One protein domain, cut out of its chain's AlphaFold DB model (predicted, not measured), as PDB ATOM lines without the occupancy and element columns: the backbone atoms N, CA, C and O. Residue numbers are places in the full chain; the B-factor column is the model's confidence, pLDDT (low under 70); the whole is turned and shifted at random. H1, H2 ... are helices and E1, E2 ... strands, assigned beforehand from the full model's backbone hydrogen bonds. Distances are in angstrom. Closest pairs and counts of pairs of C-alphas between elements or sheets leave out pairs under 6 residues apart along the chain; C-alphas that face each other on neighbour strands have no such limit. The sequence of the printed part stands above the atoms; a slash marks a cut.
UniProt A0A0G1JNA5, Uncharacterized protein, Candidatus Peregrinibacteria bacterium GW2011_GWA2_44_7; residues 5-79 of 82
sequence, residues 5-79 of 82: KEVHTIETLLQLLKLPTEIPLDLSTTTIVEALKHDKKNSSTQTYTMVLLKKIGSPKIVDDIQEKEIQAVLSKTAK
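What this domain is: This is residues 5 to 79 of the 82 residues of an uncharacterized protein of Candidatus Peregrinibacteria bacterium GW2011_GWA2_44_7 (UniProt A0A0G1JNA5). A loose, open frame: the hairpin E1-E2 makes one side, H2 and H3 pack together on another, and H1 stands off at one end, where residues 13 to 18 stick out. The printed part has 75 residues with H1, H2, E1, E2 and H3 in order, mixed helices and strands, the sheet antiparallel. It is only just loose, close to compact: radius of gyration of the C-alphas 13.8 A, spans 38 by 32 by 19 A.

How they stand to each other: H1, residues 5 to 16, is apart from H2, residues 29 to 37. H2 touches H3, residues 67 to 77, opposite ways at a steep tilt of 41 degrees; their closest C-alphas, Thr 29 and Leu 74, are 6.4 A apart. E1, residues 48 to 55, and E2, residues 58 to 65, form an antiparallel hairpin; N 50 and O 62, 2.9 A apart, are within hydrogen-bond range. So is every O i to N i+4 pair in H1 and H2, and 6 of 7 in H3.

Where its parts are: H1 begins at C-alpha 5 (20.111, -5.836, -25.915). First to last C-alpha, E1 measures 20.6 A and E2 18.7 A. H3 ends at C-alpha 77 (23.506, 2.597, -40.892).

The domain as a whole: The printed part has no cut. The H1 to H2 link is long, 12 residues. Residues 78 to 79 have pLDDT under 70.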
ATOM      1  N   LYS A   5      20.393  -4.395 -25.900       95.00
ATOM      2  CA  LYS A   5      20.111  -5.836 -25.915       95.00
ATOM      3  C   LYS A   5      18.956  -6.175 -26.858       95.00
ATOM      4  O   LYS A   5      19.055  -7.139 -27.609       95.00
ATOM      5  N   GLU A   6      17.878  -5.394 -26.835       95.00
ATOM      6  CA  GLU A   6      16.734  -5.609 -27.728       95.00
ATOM      7  C   GLU A   6      17.076  -5.312 -29.188       95.00
ATOM      8  O   GLU A   6      16.675  -6.081 -30.052       95.00
ATOM      9  N   VAL A   7      17.850  -4.254 -29.461       93.56
ATOM     10  CA  VAL A   7      18.352  -3.969 -30.819       93.56
ATOM     11  C   VAL A   7      19.165  -5.156 -31.337       93.56
ATOM     12  O   VAL A   7      18.826  -5.710 -32.378       93.56
ATOM     13  N   HIS A   8      20.140  -5.624 -30.554       94.06
ATOM     14  CA  HIS A   8      20.954  -6.785 -30.911       94.06
ATOM     15  C   HIS A   8      20.112  -8.053 -31.122       94.06
ATOM     16  O   HIS A   8      20.332  -8.791 -32.073       94.06
ATOM     17  N   THR A   9      19.098  -8.279 -30.280       96.38
ATOM     18  CA  THR A   9      18.180  -9.423 -30.430       96.38
ATOM     19  C   THR A   9      17.449  -9.387 -31.776       96.38
ATOM     20  O   THR A   9      17.326 -10.419 -32.434       96.38
ATOM     21  N   ILE A  10      16.976  -8.209 -32.196       95.38
ATOM     22  CA  ILE A  10      16.295  -8.031 -33.485       95.38
ATOM     23  C   ILE A  10      17.275  -8.251 -34.642       95.38
ATOM     24  O   ILE A  10      16.964  -9.002 -35.562       95.38
ATOM     25  N   GLU A  11      18.464  -7.648 -34.585       93.81
ATOM     26  CA  GLU A  11      19.493  -7.793 -35.622       93.81
ATOM     27  C   GLU A  11      19.931  -9.253 -35.794       93.81
ATOM     28  O   GLU A  11      19.931  -9.764 -36.911       93.81
ATOM     29  N   THR A  12      20.223  -9.961 -34.696       95.81
ATOM     30  CA  THR A  12      20.590 -11.386 -34.735       95.81
ATOM     31  C   THR A  12      19.477 -12.239 -35.333       95.81
ATOM     32  O   THR A  12      19.755 -13.131 -36.132       95.81
ATOM     33  N   LEU A  13      18.212 -11.969 -34.997       97.50
ATOM     34  CA  LEU A  13      17.091 -12.696 -35.587       97.50
ATOM     35  C   LEU A  13      17.022 -12.487 -37.106       97.50
ATOM     36  O   LEU A  13      16.882 -13.458 -37.848       97.50
ATOM     37  N   LEU A  14      17.151 -11.243 -37.575       96.81
ATOM     38  CA  LEU A  14      17.151 -10.933 -39.008       96.81
ATOM     39  C   LEU A  14      18.320 -11.622 -39.732       96.81
ATOM     40  O   LEU A  14      18.118 -12.211 -40.792       96.81
ATOM     41  N   GLN A  15      19.508 -11.643 -39.124       95.38
ATOM     42  CA  GLN A  15      20.686 -12.331 -39.659       95.38
ATOM     43  C   GLN A  15      20.512 -13.855 -39.721       95.38
ATOM     44  O   GLN A  15      20.868 -14.469 -40.725       95.38
ATOM     45  N   LEU A  16      19.921 -14.477 -38.693       97.81
ATOM     46  CA  LEU A  16      19.601 -15.913 -38.696       97.81
ATOM     47  C   LEU A  16      18.625 -16.277 -39.821       97.81
ATOM     48  O   LEU A  16      18.739 -17.344 -40.423       97.81
ATOM     49  N   LEU A  17      17.702 -15.366 -40.139       98.12
ATOM     50  CA  LEU A  17      16.781 -15.479 -41.271       98.12
ATOM     51  C   LEU A  17      17.423 -15.101 -42.617       98.12
ATOM     52  O   LEU A  17      16.742 -15.134 -43.640       98.12
ATOM     53  N   LYS A  18      18.722 -14.771 -42.631       96.62
ATOM     54  CA  LYS A  18      19.486 -14.322 -43.806       96.62
ATOM     55  C   LYS A  18      18.871 -13.093 -44.487       96.62
ATOM     56  O   LYS A  18      18.944 -12.958 -45.706       96.62
ATOM     57  N   LEU A  19      18.259 -12.204 -43.703       96.06
ATOM     58  CA  LEU A  19      17.705 -10.942 -44.182       96.06
ATOM     59  C   LEU A  19      18.748  -9.819 -44.087       96.06
ATOM     60  O   LEU A  19      19.537  -9.796 -43.140       96.06
ATOM     61  N   PRO A  20      18.746  -8.866 -45.036       90.94
ATOM     62  CA  PRO A  20      19.627  -7.710 -44.972       90.94
ATOM     63  C   PRO A  20      19.237  -6.794 -43.806       90.94
ATOM     64  O   PRO A  20      18.063  -6.478 -43.609       90.94
ATOM     65  N   THR A  21      20.238  -6.346 -43.049       89.56
ATOM     66  CA  THR A  21      20.090  -5.381 -41.944       89.56
ATOM     67  C   THR A  21      20.742  -4.030 -42.243       89.56
ATOM     68  O   THR A  21      20.705  -3.127 -41.410       89.56
ATOM     69  N   GLU A  22      21.340  -3.889 -43.425       87.38
ATOM     70  CA  GLU A  22      22.045  -2.692 -43.878       87.38
ATOM     71  C   GLU A  22      21.353  -2.080 -45.097       87.38
ATOM     72  O   GLU A  22      20.609  -2.745 -45.822       87.38
ATOM     73  N   ILE A  23      21.598  -0.788 -45.306       88.25
ATOM     74  CA  ILE A  23      21.118  -0.074 -46.488       88.25
ATOM     75  C   ILE A  23      22.013  -0.473 -47.674       88.25
ATOM     76  O   ILE A  23      23.234  -0.438 -47.524       88.25
ATOM     77  N   PRO A  24      21.447  -0.827 -48.842       89.38
ATOM     78  CA  PRO A  24      22.236  -1.102 -50.042       89.38
ATOM     79  C   PRO A  24      23.160   0.065 -50.418       89.38
ATOM     80  O   PRO A  24      22.753   1.224 -50.354       89.38
ATOM     81  N   LEU A  25      24.396  -0.233 -50.835       86.38
ATOM     82  CA  LEU A  25      25.413   0.783 -51.161       86.38
ATOM     83  C   LEU A  25      25.026   1.686 -52.340       86.38
ATOM     84  O   LEU A  25      25.477   2.824 -52.431       86.38
ATOM     85  N   ASP A  26      24.204   1.175 -53.250       89.44
ATOM     86  CA  ASP A  26      23.679   1.887 -54.410       89.44
ATOM     87  C   ASP A  26      22.457   2.761 -54.079       89.44
ATOM     88  O   ASP A  26      22.014   3.550 -54.916       89.44
ATOM     89  N   LEU A  27      21.925   2.675 -52.853       88.75
ATOM     90  CA  LEU A  27      20.774   3.453 -52.418       88.75
ATOM     91  C   LEU A  27      21.202   4.725 -51.675       88.75
ATOM     92  O   LEU A  27      21.641   4.697 -50.526       88.75
ATOM     93  N   SER A  28      20.989   5.876 -52.314       91.06
ATOM     94  CA  SER A  28      21.239   7.174 -51.680       91.06
ATOM     95  C   SER A  28      20.291   7.438 -50.505       91.06
ATOM     96  O   SER A  28      19.066   7.340 -50.628       91.06
ATOM     97  N   THR A  29      20.851   7.894 -49.383       90.31
ATOM     98  CA  THR A  29      20.081   8.333 -48.212       90.31
ATOM     99  C   THR A  29      19.173   9.526 -48.520       90.31
ATOM    100  O   THR A  29      18.104   9.634 -47.926       90.31
ATOM    101  N   THR A  30      19.534  10.385 -49.482       91.81
ATOM    102  CA  THR A  30      18.677  11.499 -49.923       91.81
ATOM    103  C   THR A  30      17.406  10.997 -50.601       91.81
ATOM    104  O   THR A  30      16.323  11.505 -50.321       91.81
ATOM    105  N   THR A  31      17.518   9.952 -51.425       93.31
ATOM    106  CA  THR A  31      16.379   9.299 -52.080       93.31
ATOM    107  C   THR A  31      15.434   8.685 -51.052       93.31
ATOM    108  O   THR A  31      14.219   8.805 -51.186       93.31
ATOM    109  N   ILE A  32      15.982   8.072 -49.994       94.56
ATOM    110  CA  ILE A  32      15.188   7.527 -48.884       94.56
ATOM    111  C   ILE A  32      14.394   8.645 -48.200       94.56
ATOM    112  O   ILE A  32      13.188   8.511 -48.013       94.56
ATOM    113  N   VAL A  33      15.056   9.749 -47.839       93.94
ATOM    114  CA  VAL A  33      14.405  10.887 -47.167       93.94
ATOM    115  C   VAL A  33      13.300  11.485 -48.038       93.94
ATOM    116  O   VAL A  33      12.200  11.715 -47.541       93.94
ATOM    117  N   GLU A  34      13.545  11.676 -49.334       93.56
ATOM    118  CA  GLU A  34      12.538  12.222 -50.249       93.56
ATOM    119  C   GLU A  34      11.320  11.301 -50.382       93.56
ATOM    120  O   GLU A  34      10.181  11.756 -50.305       93.56
ATOM    121  N   ALA A  35      11.536   9.985 -50.481       94.44
ATOM    122  CA  ALA A  35      10.442   9.018 -50.493       94.44
ATOM    123  C   ALA A  35       9.615   9.062 -49.194       94.44
ATOM    124  O   ALA A  35       8.386   8.990 -49.239       94.44
ATOM    125  N   LEU A  36      10.272   9.232 -48.040       95.06
ATOM    126  CA  LEU A  36       9.602   9.330 -46.741       95.06
ATOM    127  C   LEU A  36       8.711  10.573 -46.614       95.06
ATOM    128  O   LEU A  36       7.731  10.517 -45.873       95.06
ATOM    129  N   LYS A  37       8.988  11.673 -47.331       93.12
ATOM    130  CA  LYS A  37       8.133  12.880 -47.312       93.12
ATOM    131  C   LYS A  37       6.735  12.610 -47.860       93.12
ATOM    132  O   LYS A  37       5.771  13.241 -47.433       93.12
ATOM    133  N   HIS A  38       6.621  11.648 -48.772       93.81
ATOM    134  CA  HIS A  38       5.364  11.248 -49.399       93.81
ATOM    135  C   HIS A  38       4.657  10.093 -48.677       93.81
ATOM    136  O   HIS A  38       3.634   9.600 -49.164       93.81
ATOM    137  N   ASP A  39       5.170   9.645 -47.526       95.12
ATOM    138  CA  ASP A  39       4.491   8.633 -46.723       95.12
ATOM    139  C   ASP A  39       3.135   9.177 -46.234       95.12
ATOM    140  O   ASP A  39       3.048  10.215 -45.578       95.12
ATOM    141  N   LYS A  40       2.054   8.451 -46.547       94.94
ATOM    142  CA  LYS A  40       0.670   8.826 -46.214       94.94
ATOM    143  C   LYS A  40       0.400   8.920 -44.710       94.94
ATOM    144  O   LYS A  40      -0.655   9.417 -44.331       94.94
ATOM    145  N   LYS A  41       1.295   8.404 -43.860       93.12
ATOM    146  CA  LYS A  41       1.185   8.541 -42.401       93.12
ATOM    147  C   LYS A  41       1.557   9.939 -41.914       93.12
ATOM    148  O   LYS A  41       1.162  10.282 -40.806       93.12
ATOM    149  N   ASN A  42       2.328  10.712 -42.683       93.56
ATOM    150  CA  ASN A  42       2.801  12.018 -42.238       93.56
ATOM    151  C   ASN A  42       1.616  12.959 -42.011       93.56
ATOM    152  O   ASN A  42       0.829  13.229 -42.916       93.56
ATOM    153  N   SER A  43       1.515  13.477 -40.789       86.19
ATOM    154  CA  SER A  43       0.454  14.419 -40.410       86.19
ATOM    155  C   SER A  43       0.756  15.866 -40.832       86.19
ATOM    156  O   SER A  43      -0.121  16.725 -40.776       86.19
ATOM    157  N   SER A  44       1.991  16.148 -41.257       86.69
ATOM    158  CA  SER A  44       2.479  17.460 -41.692       86.69
ATOM    159  C   SER A  44       3.500  17.295 -42.820       86.69
ATOM    160  O   SER A  44       4.135  16.253 -42.944       86.69
ATOM    161  N   THR A  45       3.697  18.333 -43.634       82.56
ATOM    162  CA  THR A  45       4.727  18.352 -44.689       82.56
ATOM    163  C   THR A  45       6.142  18.578 -44.152       82.56
ATOM    164  O   THR A  45       7.108  18.419 -44.892       82.56
ATOM    165  N   GLN A  46       6.275  18.973 -42.882       88.38
ATOM    166  CA  GLN A  46       7.557  19.334 -42.262       88.38
ATOM    167  C   GLN A  46       8.081  18.275 -41.287       88.38
ATOM    168  O   GLN A  46       9.241  18.337 -40.882       88.38
ATOM    169  N   THR A  47       7.236  17.324 -40.887       94.62
ATOM    170  CA  THR A  47       7.574  16.286 -39.914       94.62
ATOM    171  C   THR A  47       7.123  14.919 -40.397       94.62
ATOM    172  O   THR A  47       6.235  14.796 -41.239       94.62
ATOM    173  N   TYR A  48       7.760  13.880 -39.869       96.69
ATOM    174  CA  TYR A  48       7.517  12.504 -40.272       96.69
ATOM    175  C   TYR A  48       6.783  11.754 -39.165       96.69
ATOM    176  O   TYR A  48       7.094  11.904 -37.981       96.69
ATOM    177  N   THR A  49       5.850  10.894 -39.566       96.81
ATOM    178  CA  THR A  49       5.162   9.976 -38.658       96.81
ATOM    179  C   THR A  49       5.704   8.565 -38.862       96.81
ATOM    180  O   THR A  49       5.604   7.978 -39.944       96.81
ATOM    181  N   MET A  50       6.264   7.975 -37.804       95.88
ATOM    182  CA  MET A  50       6.835   6.628 -37.845       95.88
ATOM    183  C   MET A  50       6.234   5.712 -36.788       95.88
ATOM    184  O   MET A  50       5.854   6.128 -35.695       95.88
ATOM    185  N   VAL A  51       6.213   4.418 -37.101       95.38
ATOM    186  CA  VAL A  51       5.953   3.372 -36.112       95.38
ATOM    187  C   VAL A  51       7.299   2.916 -35.568       95.38
ATOM    188  O   VAL A  51       8.087   2.307 -36.284       95.38
ATOM    189  N   LEU A  52       7.563   3.217 -34.299       94.81
ATOM    190  CA  LEU A  52       8.799   2.851 -33.610       94.81
ATOM    191  C   LEU A  52       8.510   1.852 -32.489       94.81
ATOM    192  O   LEU A  52       7.434   1.849 -31.893       94.81
ATOM    193  N   LEU A  53       9.488   1.015 -32.150       94.38
ATOM    194  CA  LEU A  53       9.367   0.099 -31.017       94.38
ATOM    195  C   LEU A  53       9.801   0.785 -29.715       94.38
ATOM    196  O   LEU A  53      10.922   1.287 -29.591       94.38
ATOM    197  N   LYS A  54       8.925   0.772 -28.701       92.38
ATOM    198  CA  LYS A  54       9.300   1.167 -27.331       92.38
ATOM    199  C   LYS A  54      10.047   0.037 -26.615       92.38
ATOM    200  O   LYS A  54      10.982   0.327 -25.875       92.38
ATOM    201  N   LYS A  55       9.597  -1.197 -26.855       94.50
ATOM    202  CA  LYS A  55      10.147  -2.502 -26.450       94.50
ATOM    203  C   LYS A  55       9.720  -3.539 -27.497       94.50
ATOM    204  O   LYS A  55       8.786  -3.267 -28.263       94.50
ATOM    205  N   ILE A  56      10.346  -4.714 -27.522       94.00
ATOM    206  CA  ILE A  56       9.882  -5.820 -28.381       94.00
ATOM    207  C   ILE A  56       8.407  -6.134 -28.060       94.00
ATOM    208  O   ILE A  56       8.020  -6.236 -26.895       94.00
ATOM    209  N   GLY A  57       7.567  -6.212 -29.097       94.94
ATOM    210  CA  GLY A  57       6.119  -6.428 -28.963       94.94
ATOM    211  C   GLY A  57       5.298  -5.194 -28.557       94.94
ATOM    212  O   GLY A  57       4.112  -5.324 -28.283       94.94
ATOM    213  N   SER A  58       5.893  -3.996 -28.505       96.06
ATOM    214  CA  SER A  58       5.188  -2.753 -28.153       96.06
ATOM    215  C   SER A  58       5.508  -1.633 -29.150       96.06
ATOM    216  O   SER A  58       6.381  -0.794 -28.874       96.06
ATOM    217  N   PRO A  59       4.816  -1.596 -30.300       95.56
ATOM    218  CA  PRO A  59       4.926  -0.484 -31.231       95.56
ATOM    219  C   PRO A  59       4.293   0.781 -30.641       95.56
ATOM    220  O   PRO A  59       3.395   0.724 -29.800       95.56
ATOM    221  N   LYS A  60       4.776   1.933 -31.091       95.38
ATOM    222  CA  LYS A  60       4.223   3.248 -30.792       95.38
ATOM    223  C   LYS A  60       4.300   4.107 -32.052       95.38
ATOM    224  O   LYS A  60       5.347   4.157 -32.692       95.38
ATOM    225  N   ILE A  61       3.205   4.792 -32.366       95.56
ATOM    226  CA  ILE A  61       3.198   5.857 -33.372       95.56
ATOM    227  C   ILE A  61       3.879   7.078 -32.754       95.56
ATOM    228  O   ILE A  61       3.549   7.488 -31.635       95.56
ATOM    229  N   VAL A  62       4.888   7.585 -33.447       94.88
ATOM    230  CA  VAL A  62       5.624   8.786 -33.077       94.88
ATOM    231  C   VAL A  62       5.485   9.767 -34.224       94.88
ATOM    232  O   VAL A  62       5.978   9.513 -35.324       94.88
ATOM    233  N   ASP A  63       4.787  10.853 -33.934       94.31
ATOM    234  CA  ASP A  63       4.659  12.015 -34.799       94.31
ATOM    235  C   ASP A  63       5.798  13.007 -34.523       94.31
ATOM    236  O   ASP A  63       6.595  12.823 -33.597       94.31
ATOM    237  N   ASP A  64       5.870  14.062 -35.331       94.81
ATOM    238  CA  ASP A  64       6.789  15.194 -35.156       94.81
ATOM    239  C   ASP A  64       8.290  14.880 -35.258       94.81
ATOM    240  O   ASP A  64       9.130  15.691 -34.852       94.81
ATOM    241  N   ILE A  65       8.652  13.747 -35.872       96.12
ATOM    242  CA  ILE A  65      10.053  13.406 -36.142       96.12
ATOM    243  C   ILE A  65      10.611  14.391 -37.165       96.12
ATOM    244  O   ILE A  65      10.027  14.603 -38.227       96.12
ATOM    245  N   GLN A  66      11.759  14.986 -36.855       96.12
ATOM    246  CA  GLN A  66      12.416  15.961 -37.717       96.12
ATOM    247  C   GLN A  66      13.330  15.266 -38.730       96.12
ATOM    248  O   GLN A  66      13.976  14.264 -38.421       96.12
ATOM    249  N   GLU A  67      13.489  15.852 -39.920       95.00
ATOM    250  CA  GLU A  67      14.363  15.292 -40.966       95.00
ATOM    251  C   GLU A  67      15.797  15.039 -40.467       95.00
ATOM    252  O   GLU A  67      16.394  14.002 -40.756       95.00
ATOM    253  N   LYS A  68      16.330  15.945 -39.635       94.69
ATOM    254  CA  LYS A  68      17.663  15.813 -39.022       94.69
ATOM    255  C   LYS A  68      17.831  14.522 -38.210       94.69
ATOM    256  O   LYS A  68      18.928  13.975 -38.147       94.69
ATOM    257  N   GLU A  69      16.763  14.028 -37.582       94.81
ATOM    258  CA  GLU A  69      16.793  12.797 -36.787       94.81
ATOM    259  C   GLU A  69      16.868  11.571 -37.697       94.81
ATOM    260  O   GLU A  69      17.644  10.652 -37.434       94.81
ATOM    261  N   ILE A  70      16.138  11.597 -38.817       94.69
ATOM    262  CA  ILE A  70      16.190  10.561 -39.856       94.69
ATOM    263  C   ILE A  70      17.587  10.515 -40.472       94.69
ATOM    264  O   ILE A  70      18.211   9.454 -40.514       94.69
ATOM    265  N   GLN A  71      18.120  11.670 -40.881       93.25
ATOM    266  CA  GLN A  71      19.464  11.769 -41.452       93.25
ATOM    267  C   GLN A  71      20.536  11.242 -40.485       93.25
ATOM    268  O   GLN A  71      21.457  10.537 -40.905       93.25
ATOM    269  N   ALA A  72      20.403  11.519 -39.182       92.19
ATOM    270  CA  ALA A  72      21.324  11.021 -38.163       92.19
ATOM    271  C   ALA A  72      21.296   9.488 -38.017       92.19
ATOM    272  O   ALA A  72      22.328   8.892 -37.697       92.19
ATOM    273  N   VAL A  73      20.147   8.843 -38.242       91.38
ATOM    274  CA  VAL A  73      20.024   7.375 -38.242       91.38
ATOM    275  C   VAL A  73      20.600   6.789 -39.527       91.38
ATOM    276  O   VAL A  73      21.476   5.931 -39.454       91.38
ATOM    277  N   LEU A  74      20.198   7.306 -40.692       91.44
ATOM    278  CA  LEU A  74      20.686   6.828 -41.990       91.44
ATOM    279  C   LEU A  74      22.216   6.925 -42.100       91.44
ATOM    280  O   LEU A  74      22.863   6.001 -42.583       91.44
ATOM    281  N   SER A  75      22.811   7.996 -41.566       85.44
ATOM    282  CA  SER A  75      24.270   8.189 -41.552       85.44
ATOM    283  C   SER A  75      25.027   7.176 -40.686       85.44
ATOM    284  O   SER A  75      26.223   6.983 -40.888       85.44
ATOM    285  N   LYS A  76      24.372   6.558 -39.693       81.12
ATOM    286  CA  LYS A  76      24.969   5.497 -38.863       81.12
ATOM    287  C   LYS A  76      24.878   4.147 -39.561       81.12
ATOM    288  O   LYS A  76      25.843   3.397 -39.543       81.12
ATOM    289  N   THR A  77      23.745   3.868 -40.200       73.88
ATOM    290  CA  THR A  77      23.506   2.597 -40.892       73.88
ATOM    291  C   THR A  77      24.303   2.489 -42.194       73.88
ATOM    292  O   THR A  77      24.719   1.396 -42.550       73.88
ATOM    293  N   ALA A  78      24.595   3.610 -42.862       64.25
ATOM    294  CA  ALA A  78      25.421   3.640 -44.073       64.25
ATOM    295  C   ALA A  78      26.940   3.485 -43.820       64.25
ATOM    296  O   ALA A  78      27.703   3.365 -44.772       64.25
ATOM    297  N   LYS A  79      27.407   3.535 -42.560       52.22
ATOM    298  CA  LYS A  79      28.843   3.523 -42.200       52.22
ATOM    299  C   LYS A  79      29.389   2.168 -41.745       52.22
ATOM    300  O   LYS A  79      30.587   2.081 -41.498       52.22
TER     301      LYS A  79